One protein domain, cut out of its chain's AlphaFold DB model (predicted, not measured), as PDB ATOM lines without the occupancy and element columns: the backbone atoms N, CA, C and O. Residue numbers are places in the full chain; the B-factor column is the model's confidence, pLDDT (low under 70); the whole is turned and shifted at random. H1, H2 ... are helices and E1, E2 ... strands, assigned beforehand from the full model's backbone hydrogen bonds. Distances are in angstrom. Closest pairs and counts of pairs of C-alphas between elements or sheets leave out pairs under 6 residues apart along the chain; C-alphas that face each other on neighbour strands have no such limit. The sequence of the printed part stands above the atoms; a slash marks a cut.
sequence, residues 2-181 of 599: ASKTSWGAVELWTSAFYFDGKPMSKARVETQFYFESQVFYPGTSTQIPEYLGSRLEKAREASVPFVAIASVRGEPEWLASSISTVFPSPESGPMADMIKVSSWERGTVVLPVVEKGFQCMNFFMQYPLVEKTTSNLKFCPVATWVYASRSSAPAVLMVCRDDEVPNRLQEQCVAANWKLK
ATOM      1  N   ALA A   2     178.478 177.589 180.979       37.03
ATOM      2  CA  ALA A   2     177.356 176.924 180.327       37.03
ATOM      3  C   ALA A   2     176.903 175.807 181.273       37.03
ATOM      4  O   ALA A   2     177.693 174.908 181.574       37.03
ATOM      5  N   SER A   3     175.696 175.913 181.826       45.12
ATOM      6  CA  SER A   3     175.094 174.815 182.571       45.12
ATOM      7  C   SER A   3     175.119 173.588 181.662       45.12
ATOM      8  O   SER A   3     174.713 173.661 180.504       45.12
ATOM      9  N   LYS A   4     175.652 172.461 182.148       49.38
ATOM     10  CA  LYS A   4     175.417 171.160 181.516       49.38
ATOM     11  C   LYS A   4     173.908 170.943 181.569       49.38
ATOM     12  O   LYS A   4     173.394 170.448 182.564       49.38
ATOM     13  N   THR A   5     173.194 171.398 180.548       51.81
ATOM     14  CA  THR A   5     171.780 171.113 180.361       51.81
ATOM     15  C   THR A   5     171.686 169.605 180.227       51.81
ATOM     16  O   THR A   5     172.145 169.040 179.238       51.81
ATOM     17  N   SER A   6     171.206 168.943 181.275       60.84
ATOM     18  CA  SER A   6     170.941 167.512 181.279       60.84
ATOM     19  C   SER A   6     169.832 167.251 180.270       60.84
ATOM     20  O   SER A   6     168.653 167.443 180.572       60.84
ATOM     21  N   TRP A   7     170.226 166.897 179.050       71.19
ATOM     22  CA  TRP A   7     169.309 166.501 177.993       71.19
ATOM     23  C   TRP A   7     168.429 165.369 178.538       71.19
ATOM     24  O   TRP A   7     168.947 164.340 178.972       71.19
ATOM     25  N   GLY A   8     167.116 165.600 178.593       83.12
ATOM     26  CA  GLY A   8     166.141 164.608 179.046       83.12
ATOM     27  C   GLY A   8     165.765 164.639 180.530       83.12
ATOM     28  O   GLY A   8     165.132 163.691 180.980       83.12
ATOM     29  N   ALA A   9     166.117 165.679 181.297       92.00
ATOM     30  CA  ALA A   9     165.497 165.892 182.609       92.00
ATOM     31  C   ALA A   9     164.090 166.499 182.459       92.00
ATOM     32  O   ALA A   9     163.871 167.373 181.617       92.00
ATOM     33  N   VAL A  10     163.159 166.048 183.298       93.56
ATOM     34  CA  VAL A  10     161.795 166.580 183.398       93.56
ATOM     35  C   VAL A  10     161.609 167.131 184.799       93.56
ATOM     36  O   VAL A  10     161.790 166.411 185.779       93.56
ATOM     37  N   GLU A  11     161.261 168.406 184.901       96.06
ATOM     38  CA  GLU A  11     160.920 169.032 186.173       96.06
ATOM     39  C   GLU A  11     159.403 169.014 186.340       96.06
ATOM     40  O   GLU A  11     158.668 169.605 185.552       96.06
ATOM     41  N   LEU A  12     158.929 168.299 187.352       96.06
ATOM     42  CA  LEU A  12     157.515 168.114 187.612       96.06
ATOM     43  C   LEU A  12     157.094 168.976 188.799       96.06
ATOM     44  O   LEU A  12     157.536 168.765 189.925       96.06
ATOM     45  N   TRP A  13     156.200 169.917 188.537       96.56
ATOM     46  CA  TRP A  13     155.607 170.803 189.524       96.56
ATOM     47  C   TRP A  13     154.218 170.281 189.866       96.56
ATOM     48  O   TRP A  13     153.346 170.231 189.002       96.56
ATOM     49  N   THR A  14     153.985 169.887 191.112       95.56
ATOM     50  CA  THR A  14     152.660 169.445 191.566       95.56
ATOM     51  C   THR A  14     152.091 170.431 192.566       95.56
ATOM     52  O   THR A  14     152.832 171.017 193.350       95.56
ATOM     53  N   SER A  15     150.779 170.657 192.534       92.19
ATOM     54  CA  SER A  15     150.102 171.507 193.513       92.19
ATOM     55  C   SER A  15     150.438 171.008 194.919       92.19
ATOM     56  O   SER A  15     150.079 169.882 195.284       92.19
ATOM     57  N   ALA A  16     151.161 171.825 195.688       71.94
ATOM     58  CA  ALA A  16     151.609 171.468 197.018       71.94
ATOM     59  C   ALA A  16     150.377 171.313 197.912       71.94
ATOM     60  O   ALA A  16     149.502 172.178 197.997       71.94
ATOM     61  N   PHE A  17     150.283 170.151 198.542       61.88
ATOM     62  CA  PHE A  17     149.121 169.753 199.310       61.88
ATOM     63  C   PHE A  17     149.102 170.508 200.648       61.88
ATOM     64  O   PHE A  17     149.626 170.042 201.657       61.88
ATOM     65  N   TYR A  18     148.531 171.712 200.662       54.62
ATOM     66  CA  TYR A  18     148.438 172.580 201.843       54.62
ATOM     67  C   TYR A  18     147.268 172.229 202.779       54.62
ATOM     68  O   TYR A  18     146.645 173.116 203.358       54.62
ATOM     69  N   PHE A  19     146.962 170.943 202.951       50.16
ATOM     70  CA  PHE A  19     145.800 170.489 203.724       50.16
ATOM     71  C   PHE A  19     146.151 169.498 204.830       50.16
ATOM     72  O   PHE A  19     145.383 168.596 205.130       50.16
ATOM     73  N   ASP A  20     147.256 169.726 205.535       50.59
ATOM     74  CA  ASP A  20     147.554 168.992 206.775       50.59
ATOM     75  C   ASP A  20     146.656 169.432 207.960       50.59
ATOM     76  O   ASP A  20     147.041 169.328 209.123       50.59
ATOM     77  N   GLY A  21     145.490 170.038 207.683       51.59
ATOM     78  CA  GLY A  21     144.513 170.541 208.661       51.59
ATOM     79  C   GLY A  21     145.015 171.647 209.599       51.59
ATOM     80  O   GLY A  21     144.219 172.285 210.286       51.59
ATOM     81  N   LYS A  22     146.323 171.914 209.637       52.91
ATOM     82  CA  LYS A  22     146.911 172.974 210.445       52.91
ATOM     83  C   LYS A  22     146.654 174.308 209.744       52.91
ATOM     84  O   LYS A  22     147.095 174.466 208.602       52.91
ATOM     85  N   PRO A  23     145.970 175.270 210.398       52.50
ATOM     86  CA  PRO A  23     145.867 176.625 209.866       52.50
ATOM     87  C   PRO A  23     147.282 177.093 209.544       52.50
ATOM     88  O   PRO A  23     148.177 176.836 210.353       52.50
ATOM     89  N   MET A  24     147.486 177.694 208.362       48.97
ATOM     90  CA  MET A  24     148.790 178.197 207.918       48.97
ATOM     91  C   MET A  24     149.490 178.857 209.104       48.97
ATOM     92  O   MET A  24     149.105 179.943 209.540       48.97
ATOM     93  N   SER A  25     150.475 178.171 209.688       50.44
ATOM     94  CA  SER A  25     151.232 178.765 210.776       50.44
ATOM     95  C   SER A  25     151.899 180.008 210.198       50.44
ATOM     96  O   SER A  25     152.342 179.995 209.049       50.44
ATOM     97  N   LYS A  26     151.949 181.106 210.959       52.88
ATOM     98  CA  LYS A  26     152.540 182.381 210.506       52.88
ATOM     99  C   LYS A  26     153.923 182.217 209.851       52.88
ATOM    100  O   LYS A  26     154.246 182.982 208.958       52.88
ATOM    101  N   ALA A  27     154.687 181.191 210.232       44.97
ATOM    102  CA  ALA A  27     155.985 180.854 209.646       44.97
ATOM    103  C   ALA A  27     155.930 180.351 208.184       44.97
ATOM    104  O   ALA A  27     156.938 180.383 207.495       44.97
ATOM    105  N   ARG A  28     154.776 179.887 207.682       49.09
ATOM    106  CA  ARG A  28     154.598 179.443 206.282       49.09
ATOM    107  C   ARG A  28     153.959 180.483 205.365       49.09
ATOM    108  O   ARG A  28     154.005 180.304 204.154       49.09
ATOM    109  N   VAL A  29     153.462 181.593 205.917       52.56
ATOM    110  CA  VAL A  29     153.174 182.817 205.139       52.56
ATOM    111  C   VAL A  29     154.451 183.332 204.451       52.56
ATOM    112  O   VAL A  29     154.378 184.022 203.441       52.56
ATOM    113  N   GLU A  30     155.627 182.932 204.945       54.25
ATOM    114  CA  GLU A  30     156.928 183.230 204.339       54.25
ATOM    115  C   GLU A  30     157.335 182.243 203.227       54.25
ATOM    116  O   GLU A  30     158.137 182.597 202.365       54.25
ATOM    117  N   THR A  31     156.774 181.027 203.173       51.91
ATOM    118  CA  THR A  31     157.079 180.050 202.110       51.91
ATOM    119  C   THR A  31     156.142 180.244 200.917       51.91
ATOM    120  O   THR A  31     155.055 179.679 200.864       51.91
ATOM    121  N   GLN A  32     156.585 181.066 199.964       64.69
ATOM    122  CA  GLN A  32     155.851 181.580 198.794       64.69
ATOM    123  C   GLN A  32     155.595 180.565 197.651       64.69
ATOM    124  O   GLN A  32     155.485 180.977 196.498       64.69
ATOM    125  N   PHE A  33     155.520 179.253 197.900       74.88
ATOM    126  CA  PHE A  33     155.474 178.249 196.819       74.88
ATOM    127  C   PHE A  33     154.166 177.452 196.815       74.88
ATOM    128  O   PHE A  33     153.905 176.694 197.720       74.88
ATOM    129  N   TYR A  34     153.333 177.593 195.790       84.62
ATOM    130  CA  TYR A  34     152.066 176.866 195.631       84.62
ATOM    131  C   TYR A  34     152.273 175.503 194.971       84.62
ATOM    132  O   TYR A  34     151.459 174.599 195.145       84.62
ATOM    133  N   PHE A  35     153.364 175.362 194.226       92.31
ATOM    134  CA  PHE A  35     153.778 174.144 193.565       92.31
ATOM    135  C   PHE A  35     155.060 173.608 194.203       92.31
ATOM    136  O   PHE A  35     156.001 174.352 194.474       92.31
ATOM    137  N   GLU A  36     155.094 172.300 194.427       93.12
ATOM    138  CA  GLU A  36     156.292 171.566 194.811       93.12
ATOM    139  C   GLU A  36     156.942 171.013 193.542       93.12
ATOM    140  O   GLU A  36     156.298 170.278 192.791       93.12
ATOM    141  N   SER A  37     158.197 171.392 193.297       94.62
ATOM    142  CA  SER A  37     158.974 170.923 192.148       94.62
ATOM    143  C   SER A  37     159.827 169.710 192.513       94.62
ATOM    144  O   SER A  37     160.519 169.710 193.536       94.62
ATOM    145  N   GLN A  38     159.816 168.689 191.655       95.88
ATOM    146  CA  GLN A  38     160.733 167.558 191.707       95.88
ATOM    147  C   GLN A  38     161.297 167.254 190.315       95.88
ATOM    148  O   GLN A  38     160.562 167.119 189.338       95.88
ATOM    149  N   VAL A  39     162.622 167.113 190.227       95.62
ATOM    150  CA  VAL A  39     163.320 166.812 188.970       95.62
ATOM    151  C   VAL A  39     163.495 165.306 188.810       95.62
ATOM    152  O   VAL A  39     164.043 164.634 189.687       95.62
ATOM    153  N   PHE A  40     163.085 164.791 187.657       95.19
ATOM    154  CA  PHE A  40     163.231 163.401 187.256       95.19
ATOM    155  C   PHE A  40     164.181 163.281 186.066       95.19
ATOM    156  O   PHE A  40     164.232 164.135 185.180       95.19
ATOM    157  N   TYR A  41     164.926 162.185 186.049       93.56
ATOM    158  CA  TYR A  41     165.844 161.819 184.980       93.56
ATOM    159  C   TYR A  41     165.352 160.524 184.325       93.56
ATOM    160  O   TYR A  41     164.569 159.799 184.937       93.56
ATOM    161  N   PRO A  42     165.857 160.155 183.134       91.88
ATOM    162  CA  PRO A  42     165.459 158.908 182.480       91.88
ATOM    163  C   PRO A  42     165.614 157.673 183.388       91.88
ATOM    164  O   PRO A  42     164.747 156.804 183.403       91.88
ATOM    165  N   GLY A  43     166.666 157.632 184.218       92.56
ATOM    166  CA  GLY A  43     166.903 156.550 185.182       92.56
ATOM    167  C   GLY A  43     165.965 156.532 186.397       92.56
ATOM    168  O   GLY A  43     165.879 155.511 187.069       92.56
ATOM    169  N   THR A  44     165.253 157.629 186.681       93.56
ATOM    170  CA  THR A  44     164.249 157.721 187.760       93.56
ATOM    171  C   THR A  44     162.818 157.832 187.227       93.56
ATOM    172  O   THR A  44     161.887 158.066 187.993       93.56
ATOM    173  N   SER A  45     162.618 157.621 185.923       91.75
ATOM    174  CA  SER A  45     161.315 157.689 185.243       91.75
ATOM    175  C   SER A  45     160.259 156.741 185.822       91.75
ATOM    176  O   SER A  45     159.068 157.059 185.811       91.75
ATOM    177  N   THR A  46     160.691 155.609 186.383       94.75
ATOM    178  CA  THR A  46     159.835 154.613 187.046       94.75
ATOM    179  C   THR A  46     159.235 155.105 188.363       94.75
ATOM    180  O   THR A  46     158.256 154.530 188.824       94.75
ATOM    181  N   GLN A  47     159.774 156.178 188.952       96.19
ATOM    182  CA  GLN A  47     159.258 156.784 190.186       96.19
ATOM    183  C   GLN A  47     158.153 157.815 189.918       96.19
ATOM    184  O   GLN A  47     157.401 158.149 190.830       96.19
ATOM    185  N   ILE A  48     158.031 158.323 188.683       95.00
ATOM    186  CA  ILE A  48     156.999 159.309 188.328       95.00
ATOM    187  C   ILE A  48     155.582 158.778 188.585       95.00
ATOM    188  O   ILE A  48     154.806 159.514 189.198       95.00
ATOM    189  N   PRO A  49     155.227 157.541 188.177       95.56
ATOM    190  CA  PRO A  49     153.910 156.981 188.454       95.56
ATOM    191  C   PRO A  49     153.553 156.960 189.938       95.56
ATOM    192  O   PRO A  49     152.479 157.408 190.331       95.56
ATOM    193  N   GLU A  50     154.480 156.481 190.767       95.88
ATOM    194  CA  GLU A  50     154.303 156.388 192.215       95.88
ATOM    195  C   GLU A  50     154.173 157.781 192.844       95.88
ATOM    196  O   GLU A  50     153.275 158.024 193.652       95.88
ATOM    197  N   TYR A  51     155.016 158.727 192.419       95.50
ATOM    198  CA  TYR A  51     154.972 160.109 192.885       95.50
ATOM    199  C   TYR A  51     153.652 160.803 192.521       95.50
ATOM    200  O   TYR A  51     152.969 161.332 193.400       95.50
ATOM    201  N   LEU A  52     153.268 160.786 191.240       94.62
ATOM    202  CA  LEU A  52     152.028 161.399 190.761       94.62
ATOM    203  C   LEU A  52     150.797 160.718 191.361       94.62
ATOM    204  O   LEU A  52     149.884 161.415 191.796       94.62
ATOM    205  N   GLY A  53     150.792 159.386 191.444       94.25
ATOM    206  CA  GLY A  53     149.726 158.611 192.073       94.25
ATOM    207  C   GLY A  53     149.549 158.982 193.543       94.25
ATOM    208  O   GLY A  53     148.449 159.340 193.954       94.25
ATOM    209  N   SER A  54     150.635 159.017 194.324       94.44
ATOM    210  CA  SER A  54     150.585 159.429 195.735       94.44
ATOM    211  C   SER A  54     150.045 160.854 195.913       94.44
ATOM    212  O   SER A  54     149.256 161.117 196.822       94.44
ATOM    213  N   ARG A  55     150.440 161.792 195.043       93.81
ATOM    214  CA  ARG A  55     149.962 163.185 195.093       93.81
ATOM    215  C   ARG A  55     148.500 163.319 194.670       93.81
ATOM    216  O   ARG A  55     147.771 164.092 195.289       93.81
ATOM    217  N   LEU A  56     148.074 162.559 193.666       93.06
ATOM    218  CA  LEU A  56     146.693 162.516 193.200       93.06
ATOM    219  C   LEU A  56     145.756 161.893 194.243       93.06
ATOM    220  O   LEU A  56     144.667 162.420 194.463       93.06
ATOM    221  N   GLU A  57     146.166 160.815 194.915       92.69
ATOM    222  CA  GLU A  57     145.381 160.219 196.006       92.69
ATOM    223  C   GLU A  57     145.208 161.204 197.161       92.69
ATOM    224  O   GLU A  57     144.086 161.423 197.609       92.69
ATOM    225  N   LYS A  58     146.273 161.916 197.553       91.56
ATOM    226  CA  LYS A  58     146.157 163.008 198.530       91.56
ATOM    227  C   LYS A  58     145.159 164.068 198.055       91.56
ATOM    228  O   LYS A  58     144.226 164.394 198.783       91.56
ATOM    229  N   ALA A  59     145.296 164.570 196.821       91.00
ATOM    230  CA  ALA A  59     144.346 165.516 196.210       91.00
ATOM    231  C   ALA A  59     142.887 165.050 196.336       91.00
ATOM    232  O   ALA A  59     142.009 165.826 196.727       91.00
ATOM    233  N   ARG A  60     142.649 163.759 196.087       91.75
ATOM    234  CA  ARG A  60     141.343 163.116 196.228       91.75
ATOM    235  C   ARG A  60     140.865 163.072 197.679       91.75
ATOM    236  O   ARG A  60     139.723 163.448 197.922       91.75
ATOM    237  N   GLU A  61     141.717 162.684 198.624       91.69
ATOM    238  CA  GLU A  61     141.394 162.639 200.059       91.69
ATOM    239  C   GLU A  61     140.963 164.011 200.599       91.69
ATOM    240  O   GLU A  61     139.985 164.097 201.340       91.69
ATOM    241  N   ALA A  62     141.618 165.103 200.184       89.19
ATOM    242  CA  ALA A  62     141.189 166.457 200.567       89.19
ATOM    243  C   ALA A  62     140.085 167.049 199.680       89.19
ATOM    244  O   ALA A  62     139.638 168.162 199.949       89.19
ATOM    245  N   SER A  63     139.635 166.343 198.638       89.81
ATOM    246  CA  SER A  63     138.645 166.857 197.678       89.81
ATOM    247  C   SER A  63     139.063 168.189 197.028       89.81
ATOM    248  O   SER A  63     138.249 169.094 196.834       89.81
ATOM    249  N   VAL A  64     140.348 168.321 196.691       91.19
ATOM    250  CA  VAL A  64     140.932 169.522 196.066       91.19
ATOM    251  C   VAL A  64     141.459 169.205 194.671       91.19
ATOM    252  O   VAL A  64     141.899 168.082 194.439       91.19
ATOM    253  N   PRO A  65     141.444 170.169 193.734       93.31
ATOM    254  CA  PRO A  65     141.873 169.899 192.373       93.31
ATOM    255  C   PRO A  65     143.369 169.582 192.356       93.31
ATOM    256  O   PRO A  65     144.169 170.296 192.965       93.31
ATOM    257  N   PHE A  66     143.742 168.520 191.648       94.94
ATOM    258  CA  PHE A  66     145.137 168.159 191.437       94.94
ATOM    259  C   PHE A  66     145.669 168.877 190.204       94.94
ATOM    260  O   PHE A  66     145.091 168.753 189.128       94.94
ATOM    261  N   VAL A  67     146.778 169.601 190.330       95.94
ATOM    262  CA  VAL A  67     147.435 170.237 189.183       95.94
ATOM    263  C   VAL A  67     148.878 169.760 189.102       95.94
ATOM    264  O   VAL A  67     149.628 169.895 190.067       95.94
ATOM    265  N   ALA A  68     149.267 169.227 187.949       96.12
ATOM    266  CA  ALA A  68     150.629 168.813 187.642       96.12
ATOM    267  C   ALA A  68     151.123 169.526 186.377       96.12
ATOM    268  O   ALA A  68     150.430 169.534 185.362       96.12
ATOM    269  N   ILE A  69     152.317 170.113 186.427       96.62
ATOM    270  CA  ILE A  69     152.981 170.778 185.302       96.62
ATOM    271  C   ILE A  69     154.326 170.088 185.082       96.62
ATOM    272  O   ILE A  69     155.210 170.160 185.931       96.62
ATOM    273  N   ALA A  70     154.493 169.417 183.952       95.50
ATOM    274  CA  ALA A  70     155.766 168.855 183.530       95.50
ATOM    275  C   ALA A  70     156.494 169.866 182.635       95.50
ATOM    276  O   ALA A  70     156.101 170.071 181.484       95.50
ATOM    277  N   SER A  71     157.558 170.483 183.155       95.25
ATOM    278  CA  SER A  71     158.508 171.252 182.351       95.25
ATOM    279  C   SER A  71     159.523 170.305 181.726       95.25
ATOM    280  O   SER A  71     160.260 169.590 182.413       95.25
ATOM    281  N   VAL A  72     159.537 170.271 180.400       92.38
ATOM    282  CA  VAL A  72     160.276 169.295 179.613       92.38
ATOM    283  C   VAL A  72     161.394 169.981 178.838       92.38
ATOM    284  O   VAL A  72     161.157 170.733 177.892       92.38
ATOM    285  N   ARG A  73     162.642 169.652 179.187       87.38
ATOM    286  CA  ARG A  73     163.829 170.083 178.440       87.38
ATOM    287  C   ARG A  73     164.271 168.979 177.470       87.38
ATOM    288  O   ARG A  73     165.129 168.158 177.792       87.38
ATOM    289  N   GLY A  74     163.684 168.972 176.272       82.50
ATOM    290  CA  GLY A  74     164.009 168.033 175.187       82.50
ATOM    291  C   GLY A  74     162.838 167.131 174.801       82.50
ATOM    292  O   GLY A  74     161.687 167.538 174.914       82.50
ATOM    293  N   GLU A  75     163.133 165.912 174.348       77.75
ATOM    294  CA  GLU A  75     162.133 164.912 173.942       77.75
ATOM    295  C   GLU A  75     162.243 163.662 174.824       77.75
ATOM    296  O   GLU A  75     162.916 162.694 174.471       77.75
ATOM    297  N   PRO A  76     161.641 163.674 176.024       78.75
ATOM    298  CA  PRO A  76     161.608 162.504 176.878       78.75
ATOM    299  C   PRO A  76     160.526 161.550 176.367       78.75
ATOM    300  O   PRO A  76     159.399 161.568 176.854       78.75
ATOM    301  N   GLU A  77     160.862 160.690 175.404       82.81
ATOM    302  CA  GLU A  77     159.951 159.638 174.907       82.81
ATOM    303  C   GLU A  77     159.366 158.796 176.058       82.81
ATOM    304  O   GLU A  77     158.198 158.412 176.047       82.81
ATOM    305  N   TRP A  78     160.165 158.598 177.108       87.31
ATOM    306  CA  TRP A  78     159.800 157.872 178.322       87.31
ATOM    307  C   TRP A  78     158.711 158.559 179.166       87.31
ATOM    308  O   TRP A  78     158.035 157.893 179.953       87.31
ATOM    309  N   LEU A  79     158.513 159.876 179.029       89.44
ATOM    310  CA  LEU A  79     157.554 160.624 179.847       89.44
ATOM    311  C   LEU A  79     156.112 160.231 179.519       89.44
ATOM    312  O   LEU A  79     155.301 160.101 180.435       89.44
ATOM    313  N   ALA A  80     155.802 160.004 178.239       87.06
ATOM    314  CA  ALA A  80     154.466 159.597 177.805       87.06
ATOM    315  C   ALA A  80     154.035 158.293 178.488       87.06
ATOM    316  O   ALA A  80     152.964 158.232 179.091       87.06
ATOM    317  N   SER A  81     154.919 157.290 178.463       87.81
ATOM    318  CA  SER A  81     154.712 155.999 179.121       87.81
ATOM    319  C   SER A  81     154.635 156.107 180.644       87.81
ATOM    320  O   SER A  81     153.855 155.400 181.267       87.81
ATOM    321  N   SER A  82     155.402 156.998 181.280       90.69
ATOM    322  CA  SER A  82     155.295 157.188 182.733       90.69
ATOM    323  C   SER A  82     153.965 157.841 183.119       90.69
ATOM    324  O   SER A  82     153.310 157.403 184.059       90.69
ATOM    325  N   ILE A  83     153.531 158.869 182.390       90.69
ATOM    326  CA  ILE A  83     152.280 159.590 182.672       90.69
ATOM    327  C   ILE A  83     151.051 158.707 182.398       90.69
ATOM    328  O   ILE A  83     150.062 158.804 183.131       90.69
ATOM    329  N   SER A  84     151.113 157.820 181.399       88.31
ATOM    330  CA  SER A  84     150.003 156.930 181.022       88.31
ATOM    331  C   SER A  84     149.570 155.956 182.093       88.31
ATOM    332  O   SER A  84     148.395 155.608 182.172       88.31
ATOM    333  N   THR A  85     150.497 155.566 182.959       90.25
ATOM    334  CA  THR A  85     150.188 154.679 184.081       90.25
ATOM    335  C   THR A  85     149.305 155.338 185.145       90.25
ATOM    336  O   THR A  85     148.605 154.631 185.865       90.25
ATOM    337  N   VAL A  86     149.317 156.674 185.249       90.44
ATOM    338  CA  VAL A  86     148.561 157.425 186.271       90.44
ATOM    339  C   VAL A  86     147.284 158.021 185.700       90.44
ATOM    340  O   VAL A  86     146.255 158.043 186.373       90.44
ATOM    341  N   PHE A  87     147.337 158.504 184.460       87.81
ATOM    342  CA  PHE A  87     146.198 159.122 183.800       87.81
ATOM    343  C   PHE A  87     145.662 158.197 182.703       87.81
ATOM    344  O   PHE A  87     146.351 157.979 181.706       87.81
ATOM    345  N   PRO A  88     144.440 157.654 182.850       73.00
ATOM    346  CA  PRO A  88     143.878 156.688 181.913       73.00
ATOM    347  C   PRO A  88     143.389 157.391 180.640       73.00
ATOM    348  O   PRO A  88     142.215 157.724 180.548       73.00
ATOM    349  N   SER A  89     144.280 157.674 179.682       61.06
ATOM    350  CA  SER A  89     143.893 158.130 178.329       61.06
ATOM    351  C   SER A  89     144.988 158.286 177.247       61.06
ATOM    352  O   SER A  89     144.604 158.579 176.115       61.06
ATOM    353  N   PRO A  90     146.315 158.185 177.470       55.28
ATOM    354  CA  PRO A  90     147.242 158.804 176.508       55.28
ATOM    355  C   PRO A  90     147.583 157.999 175.263       55.28
ATOM    356  O   PRO A  90     148.173 158.563 174.346       55.28
ATOM    357  N   GLU A  91     147.257 156.709 175.211       53.59
ATOM    358  CA  GLU A  91     147.764 155.844 174.138       53.59
ATOM    359  C   GLU A  91     146.899 155.861 172.870       53.59
ATOM    360  O   GLU A  91     147.382 155.504 171.798       53.59
ATOM    361  N   SER A  92     145.652 156.338 172.945       55.16
ATOM    362  CA  SER A  92     144.781 156.478 171.775       55.16
ATOM    363  C   SER A  92     144.396 157.939 171.552       55.16
ATOM    364  O   SER A  92     143.592 158.483 172.301       55.16
ATOM    365  N   GLY A  93     144.927 158.559 170.495       63.09
ATOM    366  CA  GLY A  93     144.457 159.856 169.999       63.09
ATOM    367  C   GLY A  93     145.508 160.976 170.007       63.09
ATOM    368  O   GLY A  93     146.708 160.700 170.066       63.09
ATOM    369  N   PRO A  94     145.074 162.250 169.935       58.84
ATOM    370  CA  PRO A  94     145.953 163.415 169.768       58.84
ATOM    371  C   PRO A  94     146.951 163.607 170.920       58.84
ATOM    372  O   PRO A  94     147.900 164.365 170.776       58.84
ATOM    373  N   MET A  95     146.786 162.897 172.041       62.34
ATOM    374  CA  MET A  95     147.690 162.925 173.193       62.34
ATOM    375  C   MET A  95     149.093 162.380 172.874       62.34
ATOM    376  O   MET A  95     150.079 162.979 173.302       62.34
ATOM    377  N   ALA A  96     149.200 161.307 172.081       68.88
ATOM    378  CA  ALA A  96     150.492 160.753 171.669       68.88
ATOM    379  C   ALA A  96     151.278 161.733 170.783       68.88
ATOM    380  O   ALA A  96     152.497 161.850 170.908       68.88
ATOM    381  N   ASP A  97     150.579 162.481 169.928       66.75
ATOM    382  CA  ASP A  97     151.189 163.512 169.087       66.75
ATOM    383  C   ASP A  97     151.453 164.802 169.870       66.75
ATOM    384  O   ASP A  97     152.487 165.438 169.681       66.75
ATOM    385  N   MET A  98     150.594 165.140 170.835       66.88
ATOM    386  CA  MET A  98     150.807 166.275 171.727       66.88
ATOM    387  C   MET A  98     152.037 166.092 172.611       66.88
ATOM    388  O   MET A  98     152.617 167.096 172.978       66.88
ATOM    389  N   ILE A  99     152.485 164.875 172.933       69.56
ATOM    390  CA  ILE A  99     153.713 164.675 173.726       69.56
ATOM    391  C   ILE A  99     154.981 164.687 172.852       69.56
ATOM    392  O   ILE A  99     156.080 164.892 173.370       69.56
ATOM    393  N   LYS A 100     154.868 164.552 171.522       72.19
ATOM    394  CA  LYS A 100     156.012 164.696 170.607       72.19
ATOM    395  C   LYS A 100     156.418 166.165 170.504       72.19
ATOM    396  O   LYS A 100     156.015 166.872 169.582       72.19
ATOM    397  N   VAL A 101     157.241 166.614 171.448       65.44
ATOM    398  CA  VAL A 101     157.722 168.003 171.560       65.44
ATOM    399  C   VAL A 101     158.439 168.482 170.285       65.44
ATOM    400  O   VAL A 101     158.394 169.675 169.984       65.44
ATOM    401  N   SER A 102     159.040 167.580 169.495       69.19
ATOM    402  CA  SER A 102     159.613 167.885 168.168       69.19
ATOM    403  C   SER A 102     158.597 168.485 167.202       69.19
ATOM    404  O   SER A 102     158.958 169.319 166.379       69.19
ATOM    405  N   SER A 103     157.334 168.068 167.300       77.06
ATOM    406  CA  SER A 103     156.262 168.506 166.401       77.06
ATOM    407  C   SER A 103     155.672 169.868 166.770       77.06
ATOM    408  O   SER A 103     154.824 170.390 166.049       77.06
ATOM    409  N   TRP A 104     156.104 170.462 167.887       84.19
ATOM    410  CA  TRP A 104     155.592 171.738 168.377       84.19
ATOM    411  C   TRP A 104     156.220 172.908 167.616       84.19
ATOM    412  O   TRP A 104     156.985 173.705 168.163       84.19
ATOM    413  N   GLU A 105     155.904 173.002 166.329       85.94
ATOM    414  CA  GLU A 105     156.270 174.137 165.489       85.94
ATOM    415  C   GLU A 105     155.259 175.268 165.642       85.94
ATOM    416  O   GLU A 105     154.080 175.041 165.933       85.94
ATOM    417  N   ARG A 106     155.705 176.506 165.423       86.44
ATOM    418  CA  ARG A 106     154.839 177.686 165.451       86.44
ATOM    419  C   ARG A 106     153.634 177.513 164.521       86.44
ATOM    420  O   ARG A 106     153.784 177.043 163.400       86.44
ATOM    421  N   GLY A 107     152.448 177.895 164.994       86.25
ATOM    422  CA  GLY A 107     151.187 177.694 164.271       86.25
ATOM    423  C   GLY A 107     150.528 176.329 164.506       86.25
ATOM    424  O   GLY A 107     149.391 176.116 164.090       86.25
ATOM    425  N   THR A 108     151.181 175.415 165.224       87.56
ATOM    426  CA  THR A 108     150.543 174.178 165.685       87.56
ATOM    427  C   THR A 108     149.599 174.499 166.838       87.56
ATOM    428  O   THR A 108     150.029 175.017 167.871       87.56
ATOM    429  N   VAL A 109     148.316 174.185 166.670       89.00
ATOM    430  CA  VAL A 109     147.284 174.303 167.703       89.00
ATOM    431  C   VAL A 109     146.392 173.072 167.647       89.00
ATOM    432  O   VAL A 109     145.883 172.713 166.586       89.00
ATOM    433  N   VAL A 110     146.167 172.455 168.805       89.56
ATOM    434  CA  VAL A 110     145.115 171.450 168.972       89.56
ATOM    435  C   VAL A 110     143.972 172.154 169.675       89.56
ATOM    436  O   VAL A 110     144.073 172.519 170.847       89.56
ATOM    437  N   LEU A 111     142.903 172.394 168.917       93.31
ATOM    438  CA  LEU A 111     141.693 173.025 169.431       93.31
ATOM    439  C   LEU A 111     141.154 172.222 170.622       93.31
ATOM    440  O   LEU A 111     141.341 171.009 170.658       93.31
ATOM    441  N   PRO A 112     140.448 172.863 171.565       93.25
ATOM    442  CA  PRO A 112     139.849 172.141 172.671       93.25
ATOM    443  C   PRO A 112     138.884 171.074 172.155       93.25
ATOM    444  O   PRO A 112     137.961 171.355 171.381       93.25
ATOM    445  N   VAL A 113     139.129 169.838 172.581       91.62
ATOM    446  CA  VAL A 113     138.325 168.655 172.275       91.62
ATOM    447  C   VAL A 113     137.938 167.989 173.586       91.62
ATOM    448  O   VAL A 113     138.746 167.880 174.505       91.62
ATOM    449  N   VAL A 114     136.680 167.556 173.672       89.69
ATOM    450  CA  VAL A 114     136.168 166.776 174.801       89.69
ATOM    451  C   VAL A 114     135.966 165.340 174.345       89.69
ATOM    452  O   VAL A 114     135.128 165.057 173.483       89.69
ATOM    453  N   GLU A 115     136.711 164.427 174.949       87.25
ATOM    454  CA  GLU A 115     136.588 162.998 174.711       87.25
ATOM    455  C   GLU A 115     135.492 162.424 175.607       87.25
ATOM    456  O   GLU A 115     135.622 162.330 176.830       87.25
ATOM    457  N   LYS A 116     134.372 162.039 174.981       80.12
ATOM    458  CA  LYS A 116     133.168 161.575 175.691       80.12
ATOM    459  C   LYS A 116     133.422 160.351 176.575       80.12
ATOM    460  O   LYS A 116     132.775 160.229 177.607       80.12
ATOM    461  N   GLY A 117     134.327 159.459 176.163       76.38
ATOM    462  CA  GLY A 117     134.623 158.221 176.890       76.38
ATOM    463  C   GLY A 117     135.347 158.456 178.215       76.38
ATOM    464  O   GLY A 117     135.043 157.789 179.198       76.38
ATOM    465  N   PHE A 118     136.249 159.439 178.257       67.75
ATOM    466  CA  PHE A 118     137.175 159.635 179.376       67.75
ATOM    467  C   PHE A 118     136.842 160.833 180.261       67.75
ATOM    468  O   PHE A 118     137.536 161.061 181.246       67.75
ATOM    469  N   GLN A 119     135.809 161.616 179.914       85.88
ATOM    470  CA  GLN A 119     135.557 162.917 180.549       85.88
ATOM    471  C   GLN A 119     136.855 163.740 180.622       85.88
ATOM    472  O   GLN A 119     137.196 164.346 181.640       85.88
ATOM    473  N   CYS A 120     137.594 163.726 179.512       89.56
ATOM    474  CA  CYS A 120     138.859 164.424 179.364       89.56
ATOM    475  C   CYS A 120     138.697 165.541 178.333       89.56
ATOM    476  O   CYS A 120     138.184 165.311 177.235       89.56
ATOM    477  N   MET A 121     139.081 166.760 178.707       92.44
ATOM    478  CA  MET A 121     139.247 167.858 177.764       92.44
ATOM    479  C   MET A 121     140.736 168.033 177.518       92.44
ATOM    480  O   MET A 121     141.497 168.216 178.467       92.44
ATOM    481  N   ASN A 122     141.144 167.998 176.257       93.25
ATOM    482  CA  ASN A 122     142.524 168.234 175.868       93.25
ATOM    483  C   ASN A 122     142.624 169.393 174.877       93.25
ATOM    484  O   ASN A 122     141.690 169.670 174.122       93.25
ATOM    485  N   PHE A 123     143.736 170.120 174.951       94.75
ATOM    486  CA  PHE A 123     144.076 171.191 174.021       94.75
ATOM    487  C   PHE A 123     145.579 171.457 174.025       94.75
ATOM    488  O   PHE A 123     146.272 171.230 175.017       94.75
ATOM    489  N   PHE A 124     146.074 171.989 172.913       94.88
ATOM    490  CA  PHE A 124     147.450 172.442 172.757       94.88
ATOM    491  C   PHE A 124     147.443 173.868 172.236       94.88
ATOM    492  O   PHE A 124     146.890 174.135 171.168       94.88
ATOM    493  N   MET A 125     148.077 174.767 172.980       95.88
ATOM    494  CA  MET A 125     148.142 176.182 172.643       95.88
ATOM    495  C   MET A 125     149.571 176.695 172.786       95.88
ATOM    496  O   MET A 125     150.317 176.279 173.671       95.88
ATOM    497  N   GLN A 126     149.932 177.639 171.922       95.69
ATOM    498  CA  GLN A 126     151.185 178.379 172.027       95.69
ATOM    499  C   GLN A 126     150.903 179.755 172.593       95.69
ATOM    500  O   GLN A 126     150.189 180.549 171.979       95.69
ATOM    501  N   TYR A 127     151.452 180.031 173.768       96.75
ATOM    502  CA  TYR A 127     151.206 181.272 174.481       96.75
ATOM    503  C   TYR A 127     152.345 182.264 174.231       96.75
ATOM    504  O   TYR A 127     153.499 181.930 174.507       96.75
ATOM    505  N   PRO A 128     152.064 183.457 173.681       96.50
ATOM    506  CA  PRO A 128     153.100 184.450 173.465       96.50
ATOM    507  C   PRO A 128     153.442 185.167 174.779       96.50
ATOM    508  O   PRO A 128     152.589 185.807 175.396       96.50
ATOM    509  N   LEU A 129     154.713 185.103 175.168       94.44
ATOM    510  CA  LEU A 129     155.287 185.795 176.316       94.44
ATOM    511  C   LEU A 129     156.314 186.828 175.855       94.44
ATOM    512  O   LEU A 129     157.114 186.586 174.950       94.44
ATOM    513  N   VAL A 130     156.304 187.993 176.500       94.44
ATOM    514  CA  VAL A 130     157.359 188.996 176.326       94.44
ATOM    515  C   VAL A 130     158.392 188.791 177.423       94.44
ATOM    516  O   VAL A 130     158.088 188.921 178.613       94.44
ATOM    517  N   GLU A 131     159.621 188.478 177.027       92.69
ATOM    518  CA  GLU A 131     160.721 188.303 177.966       92.69
ATOM    519  C   GLU A 131     161.062 189.660 178.607       92.69
ATOM    520  O   GLU A 131     161.401 190.628 177.920       92.69
ATOM    521  N   LYS A 132     160.976 189.748 179.942       88.62
ATOM    522  CA  LYS A 132     161.149 191.011 180.691       88.62
ATOM    523  C   LYS A 132     162.528 191.656 180.475       88.62
ATOM    524  O   LYS A 132     162.656 192.871 180.590       88.62
ATOM    525  N   THR A 133     163.557 190.855 180.200       89.62
ATOM    526  CA  THR A 133     164.962 191.283 180.089       89.62
ATOM    527  C   THR A 133     165.317 191.783 178.694       89.62
ATOM    528  O   THR A 133     165.980 192.809 178.558       89.62
ATOM    529  N   THR A 134     164.886 191.071 177.654       89.62
ATOM    530  CA  THR A 134     165.287 191.338 176.266       89.62
ATOM    531  C   THR A 134     164.205 192.057 175.465       89.62
ATOM    532  O   THR A 134     164.492 192.569 174.387       89.62
ATOM    533  N   SER A 135     162.969 192.114 175.977       88.44
ATOM    534  CA  SER A 135     161.763 192.487 175.217       88.44
ATOM    535  C   SER A 135     161.496 191.594 173.999       88.44
ATOM    536  O   SER A 135     160.618 191.912 173.190       88.44
ATOM    537  N   ASN A 136     162.217 190.474 173.868       92.12
ATOM    538  CA  ASN A 136     161.984 189.517 172.805       92.12
ATOM    539  C   ASN A 136     160.674 188.783 173.051       92.12
ATOM    540  O   ASN A 136     160.273 188.496 174.182       92.12
ATOM    541  N   LEU A 137     160.015 188.473 171.947       93.81
ATOM    542  CA  LEU A 137     158.831 187.648 171.940       93.81
ATOM    543  C   LEU A 137     159.236 186.174 171.947       93.81
ATOM    544  O   LEU A 137     159.977 185.723 171.073       93.81
ATOM    545  N   LYS A 138     158.696 185.427 172.902       93.94
ATOM    546  CA  LYS A 138     158.857 183.984 173.040       93.94
ATOM    547  C   LYS A 138     157.486 183.324 172.952       93.94
ATOM    548  O   LYS A 138     156.502 183.889 173.415       93.94
ATOM    549  N   PHE A 139     157.412 182.138 172.362       94.12
ATOM    550  CA  PHE A 139     156.185 181.344 172.345       94.12
ATOM    551  C   PHE A 139     156.380 180.111 173.205       94.12
ATOM    552  O   PHE A 139     157.315 179.339 172.991       94.12
ATOM    553  N   CYS A 140     155.488 179.936 174.169       95.00
ATOM    554  CA  CYS A 140     155.536 178.852 175.131       95.00
ATOM    555  C   CYS A 140     154.442 177.841 174.780       95.00
ATOM    556  O   CYS A 140     153.265 178.093 175.055       95.00
ATOM    557  N   PRO A 141     154.793 176.722 174.125       94.75
ATOM    558  CA  PRO A 141     153.842 175.660 173.837       94.75
ATOM    559  C   PRO A 141     153.449 174.946 175.132       94.75
ATOM    560  O   PRO A 141     154.314 174.551 175.922       94.75
ATOM    561  N   VAL A 142     152.143 174.788 175.340       95.44
ATOM    562  CA  VAL A 142     151.578 174.092 176.496       95.44
ATOM    563  C   VAL A 142     150.484 173.146 176.019       95.44
ATOM    564  O   VAL A 142     149.458 173.558 175.469       95.44
ATOM    565  N   ALA A 143     150.712 171.860 176.253       94.44
ATOM    566  CA  ALA A 143     149.724 170.808 176.102       94.44
ATOM    567  C   ALA A 143     149.006 170.621 177.441       94.44
ATOM    568  O   ALA A 143     149.663 170.491 178.472       94.44
ATOM    569  N   THR A 144     147.675 170.634 177.440       95.25
ATOM    570  CA  THR A 144     146.875 170.537 178.664       95.25
ATOM    571  C   THR A 144     145.829 169.443 178.543       95.25
ATOM    572  O   THR A 144     145.143 169.341 177.524       95.25
ATOM    573  N   TRP A 145     145.678 168.671 179.616       93.50
ATOM    574  CA  TRP A 145     144.656 167.651 179.801       93.50
ATOM    575  C   TRP A 145     143.907 167.913 181.094       93.50
ATOM    576  O   TRP A 145     144.504 168.174 182.138       93.50
ATOM    577  N   VAL A 146     142.588 167.833 181.013       94.19
ATOM    578  CA  VAL A 146     141.675 168.155 182.102       94.19
ATOM    579  C   VAL A 146     140.765 166.963 182.306       94.19
ATOM    580  O   VAL A 146     139.852 166.731 181.516       94.19
ATOM    581  N   TYR A 147     141.019 166.221 183.372       92.19
ATOM    582  CA  TYR A 147     140.239 165.067 183.782       92.19
ATOM    583  C   TYR A 147     139.190 165.531 184.786       92.19
ATOM    584  O   TYR A 147     139.512 165.856 185.933       92.19
ATOM    585  N   ALA A 148     137.932 165.570 184.357       88.81
ATOM    586  CA  ALA A 148     136.812 165.756 185.264       88.81
ATOM    587  C   ALA A 148     136.253 164.380 185.603       88.81
ATOM    588  O   ALA A 148     135.717 163.690 184.744       88.81
ATOM    589  N   SER A 149     136.398 163.957 186.852       81.25
ATOM    590  CA  SER A 149     135.785 162.723 187.329       81.25
ATOM    591  C   SER A 149     134.611 163.071 188.227       81.25
ATOM    592  O   SER A 149     134.716 163.945 189.083       81.25
ATOM    593  N   ARG A 150     133.490 162.363 188.069       72.75
ATOM    594  CA  ARG A 150     132.321 162.531 188.948       72.75
ATOM    595  C   ARG A 150     132.573 162.077 190.383       72.75
ATOM    596  O   ARG A 150     131.890 162.541 191.288       72.75
ATOM    597  N   SER A 151     133.491 161.133 190.581       70.81
ATOM    598  CA  SER A 151     133.726 160.479 191.873       70.81
ATOM    599  C   SER A 151     135.070 160.832 192.501       70.81
ATOM    600  O   SER A 151     135.341 160.410 193.622       70.81
ATOM    601  N   SER A 152     135.932 161.566 191.797       83.69
ATOM    602  CA  SER A 152     137.241 161.970 192.309       83.69
ATOM    603  C   SER A 152     137.505 163.442 192.048       83.69
ATOM    604  O   SER A 152     136.919 164.037 191.149       83.69
ATOM    605  N   ALA A 153     138.432 164.014 192.814       89.12
ATOM    606  CA  ALA A 153     138.924 165.355 192.554       89.12
ATOM    607  C   ALA A 153     139.368 165.505 191.084       89.12
ATOM    608  O   ALA A 153     139.990 164.579 190.544       89.12
ATOM    609  N   PRO A 154     139.053 166.637 190.431       93.19
ATOM    610  CA  PRO A 154     139.486 166.875 189.068       93.19
ATOM    611  C   PRO A 154     141.004 167.007 189.019       93.19
ATOM    612  O   PRO A 154     141.627 167.543 189.939       93.19
ATOM    613  N   ALA A 155     141.590 166.518 187.932       94.25
ATOM    614  CA  ALA A 155     143.024 166.556 187.721       94.25
ATOM    615  C   ALA A 155     143.357 167.306 186.434       94.25
ATOM    616  O   ALA A 155     142.760 167.070 185.386       94.25
ATOM    617  N   VAL A 156     144.333 168.201 186.514       95.44
ATOM    618  CA  VAL A 156     144.870 168.952 185.385       95.44
ATOM    619  C   VAL A 156     146.324 168.557 185.215       95.44
ATOM    620  O   VAL A 156     147.132 168.729 186.127       95.44
ATOM    621  N   LEU A 157     146.659 168.057 184.035       95.50
ATOM    622  CA  LEU A 157     148.030 167.813 183.624       95.50
ATOM    623  C   LEU A 157     148.399 168.828 182.547       95.50
ATOM    624  O   LEU A 157     147.696 168.966 181.551       95.50
ATOM    625  N   MET A 158     149.519 169.506 182.731       96.12
ATOM    626  CA  MET A 158     150.123 170.394 181.749       96.12
ATOM    627  C   MET A 158     151.512 169.874 181.406       96.12
ATOM    628  O   MET A 158     152.263 169.474 182.291       96.12
ATOM    629  N   VAL A 159     151.870 169.901 180.130       94.38
ATOM    630  CA  VAL A 159     153.231 169.642 179.660       94.38
ATOM    631  C   VAL A 159     153.674 170.872 178.883       94.38
ATOM    632  O   VAL A 159     153.004 171.293 177.940       94.38
ATOM    633  N   CYS A 160     154.790 171.465 179.289       95.12
ATOM    634  CA  CYS A 160     155.342 172.667 178.680       95.12
ATOM    635  C   CYS A 160     156.833 172.488 178.403       95.12
ATOM    636  O   CYS A 160     157.529 171.757 179.103       95.12
ATOM    637  N   ARG A 161     157.340 173.172 177.377       91.69
ATOM    638  CA  ARG A 161     158.779 173.160 177.045       91.69
ATOM    639  C   ARG A 161     159.570 174.228 177.803       91.69
ATOM    640  O   ARG A 161     160.797 174.198 177.848       91.69
ATOM    641  N   ASP A 162     158.857 175.215 178.322       92.62
ATOM    642  CA  ASP A 162     159.427 176.456 178.807       92.62
ATOM    643  C   ASP A 162     159.320 176.556 180.324       92.62
ATOM    644  O   ASP A 162     158.219 176.498 180.872       92.62
ATOM    645  N   ASP A 163     160.455 176.770 180.986       92.75
ATOM    646  CA  ASP A 163     160.518 176.913 182.440       92.75
ATOM    647  C   ASP A 163     159.832 178.200 182.928       92.75
ATOM    648  O   ASP A 163     159.519 178.332 184.111       92.75
ATOM    649  N   GLU A 164     159.553 179.163 182.045       94.19
ATOM    650  CA  GLU A 164     158.788 180.360 182.404       94.19
ATOM    651  C   GLU A 164     157.324 180.046 182.730       94.19
ATOM    652  O   GLU A 164     156.731 180.735 183.558       94.19
ATOM    653  N   VAL A 165     156.743 178.998 182.137       95.94
ATOM    654  CA  VAL A 165     155.332 178.633 182.344       95.94
ATOM    655  C   VAL A 165     155.035 178.277 183.807       95.94
ATOM    656  O   VAL A 165     154.185 178.949 184.399       95.94
ATOM    657  N   PRO A 166     155.708 177.293 184.443       96.19
ATOM    658  CA  PRO A 166     155.442 176.966 185.843       96.19
ATOM    659  C   PRO A 166     155.738 178.145 186.775       96.19
ATOM    660  O   PRO A 166     154.972 178.387 187.705       96.19
ATOM    661  N   ASN A 167     156.778 178.936 186.492       95.19
ATOM    662  CA  ASN A 167     157.113 180.122 187.281       95.19
ATOM    663  C   ASN A 167     156.019 181.199 187.209       95.19
ATOM    664  O   ASN A 167     155.610 181.730 188.238       95.19
ATOM    665  N   ARG A 168     155.483 181.489 186.017       95.25
ATOM    666  CA  ARG A 168     154.366 182.433 185.847       95.25
ATOM    667  C   ARG A 168     153.112 181.940 186.558       95.25
ATOM    668  O   ARG A 168     152.465 182.711 187.258       95.25
ATOM    669  N   LEU A 169     152.781 180.660 186.427       95.75
ATOM    670  CA  LEU A 169     151.635 180.069 187.117       95.75
ATOM    671  C   LEU A 169     151.794 180.115 188.647       95.75
ATOM    672  O   LEU A 169     150.851 180.456 189.360       95.75
ATOM    673  N   GLN A 170     153.003 179.858 189.144       94.38
ATOM    674  CA  GLN A 170     153.376 180.017 190.548       94.38
ATOM    675  C   GLN A 170     153.199 181.473 191.019       94.38
ATOM    676  O   GLN A 170     152.578 181.698 192.059       94.38
ATOM    677  N   GLU A 171     153.669 182.463 190.250       93.44
ATOM    678  CA  GLU A 171     153.466 183.894 190.532       93.44
ATOM    679  C   GLU A 171     151.969 184.250 190.633       93.44
ATOM    680  O   GLU A 171     151.564 184.939 191.571       93.44
ATOM    681  N   GLN A 172     151.129 183.741 189.723       94.44
ATOM    682  CA  GLN A 172     149.681 184.005 189.728       94.44
ATOM    683  C   GLN A 172     148.955 183.361 190.914       94.44
ATOM    684  O   GLN A 172     148.016 183.950 191.460       94.44
ATOM    685  N   CYS A 173     149.398 182.182 191.354       91.19
ATOM    686  CA  CYS A 173     148.908 181.575 192.589       91.19
ATOM    687  C   CYS A 173     149.281 182.415 193.820       91.19
ATOM    688  O   CYS A 173     148.429 182.677 194.668       91.19
ATOM    689  N   VAL A 174     150.535 182.877 193.912       89.62
ATOM    690  CA  VAL A 174     151.016 183.708 195.037       89.62
ATOM    691  C   VAL A 174     150.287 185.039 195.104       89.62
ATOM    692  O   VAL A 174     149.914 185.476 196.189       89.62
ATOM    693  N   ALA A 175     150.020 185.644 193.948       91.12
ATOM    694  CA  ALA A 175     149.236 186.867 193.841       91.12
ATOM    695  C   ALA A 175     147.740 186.675 194.160       91.12
ATOM    696  O   ALA A 175     146.993 187.649 194.141       91.12
ATOM    697  N   ALA A 176     147.292 185.444 194.445       89.56
ATOM    698  CA  ALA A 176     145.889 185.072 194.631       89.56
ATOM    699  C   ALA A 176     144.985 185.390 193.420       89.56
ATOM    700  O   ALA A 176     143.759 185.429 193.549       89.56
ATOM    701  N   ASN A 177     145.580 185.564 192.234       92.44
ATOM    702  CA  ASN A 177     144.854 185.741 190.978       92.44
ATOM    703  C   ASN A 177     144.274 184.403 190.502       92.44
ATOM    704  O   ASN A 177     143.162 184.353 189.974       92.44
ATOM    705  N   TRP A 178     144.989 183.299 190.747       92.88
ATOM    706  CA  TRP A 178     144.516 181.967 190.386       92.88
ATOM    707  C   TRP A 178     143.696 181.310 191.504       92.88
ATOM    708  O   TRP A 178     144.213 180.811 192.505       92.88
ATOM    709  N   LYS A 179     142.375 181.263 191.312       89.75
ATOM    710  CA  LYS A 179     141.432 180.619 192.238       89.75
ATOM    711  C   LYS A 179     141.346 179.110 191.986       89.75
ATOM    712  O   LYS A 179     140.340 178.631 191.471       89.75
ATOM    713  N   LEU A 180     142.358 178.350 192.411       89.44
ATOM    714  CA  LEU A 180     142.423 176.887 192.228       89.44
ATOM    715  C   LEU A 180     141.152 176.146 192.675       89.44
ATOM    716  O   LEU A 180     140.723 175.228 191.992       89.44
ATOM    717  N   LYS A 181     140.496 176.573 193.765       88.56
ATOM    718  CA  LYS A 181     139.234 175.968 194.246       88.56
ATOM    719  C   LYS A 181     138.127 175.932 193.187       88.56
ATOM    720  O   LYS A 181     137.282 175.048 193.230       88.56
TER     721      LYS A 181
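AT A GLANCE: This is residues 2 to 181 of the 599 residues of an uncharacterized protein of Clohesyomyces aquaticus (UniProt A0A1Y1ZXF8). A twisted sheet of seven strands makes the core, with H1 and H3 over one face and H4 on the other, where the sheet curls round it. H2 packs on the first part of H1 and only grazes the sheet, and residues 22 to 31 stick out as a free loop. The printed part has 180 residues, with four named helices and seven named strands in the order E1 E2 H1 E3 H2 H3 E4 E5 E6 E7 H4; the mixed sheet runs E2 E1 E3 E7 E6 E5 E4. The class is mixed, helices and strands; the whole is compact, with a radius of gyration of the C-alphas of 16.6 A, and rounded, spanning 46 by 45 by 33 A.

HOW THE PARTS SIT: E1, residues 10 to 15, and E2, residues 35 to 40, form an antiparallel hairpin, with N 12 and O 38 at 2.8 A, within hydrogen-bond range. H1, residues 47 to 61, is on the sheet at a height of 8.6 A, over E3, residues 66 to 72; their closest C-alphas, Ala 59 and Phe 66, are 5.5 A apart. E2, H1 and E3 make a split strand-helix-strand unit, its two strands running the same way with E1 between them, and its crossover is right-handed. E3 is antiparallel to E1, with N 13 and O 69 at 2.8 A. H2, residues 77 to 84, touches H1, which touches it with residues 48 to 49 alone; the closest C-alphas of the two, those of Pro 49 and Ser 82, are 5.9 A apart. H3, residues 94 to 99, is close to H2 but not clearly touching, with the C-alphas of Ala 80 and Ile 99 closest at 6.6 A. E4, residues 110 to 115, E5, residues 120 to 130, E6, residues 137 to 147, and E7, residues 155 to 160, form a meander, each strand the antiparallel neighbour of the one before; N 113 and O 122 are 3.0 A apart, N 127 and O 140 2.9 A, and N 145 and O 157 2.8 A. H3 is on the sheet at a height of 8.4 A; its closest C-alpha pair with E6 is Met 98 and Ala 143, 6.4 A. E7 is parallel to E3, with N 158 and O 68 at 2.8 A. H4, residues 164 to 174, gives three layers, helices on both faces of the sheet; its closest C-alpha pair with E2 is Gln 170 and Phe 35, 6.6 A. Every O i to N i+4 pair is within hydrogen-bond range in H1, H3 and H4, and 3 of 4 in H2.

IN THESE COORDINATES: E1 begins at C-alpha 10, (161.795, 166.580, 183.398). H1 is 21.2 A long, E3 19.2 A, E5 30.9 A and E6 31.6 A. H4 ends at C-alpha 174, (151.016, 183.708, 195.037).

THE WHOLE: The C-alphas of Ala 2 and Arg 150 are the two farthest apart, 48.1 A. The printed part has no cut, and the link from E1 to E2 is long, 19 residues. The mean pLDDT of the printed part is 84.0; 35 residues are under 70, among them 2 to 6, 17 to 32 and 89 to 99.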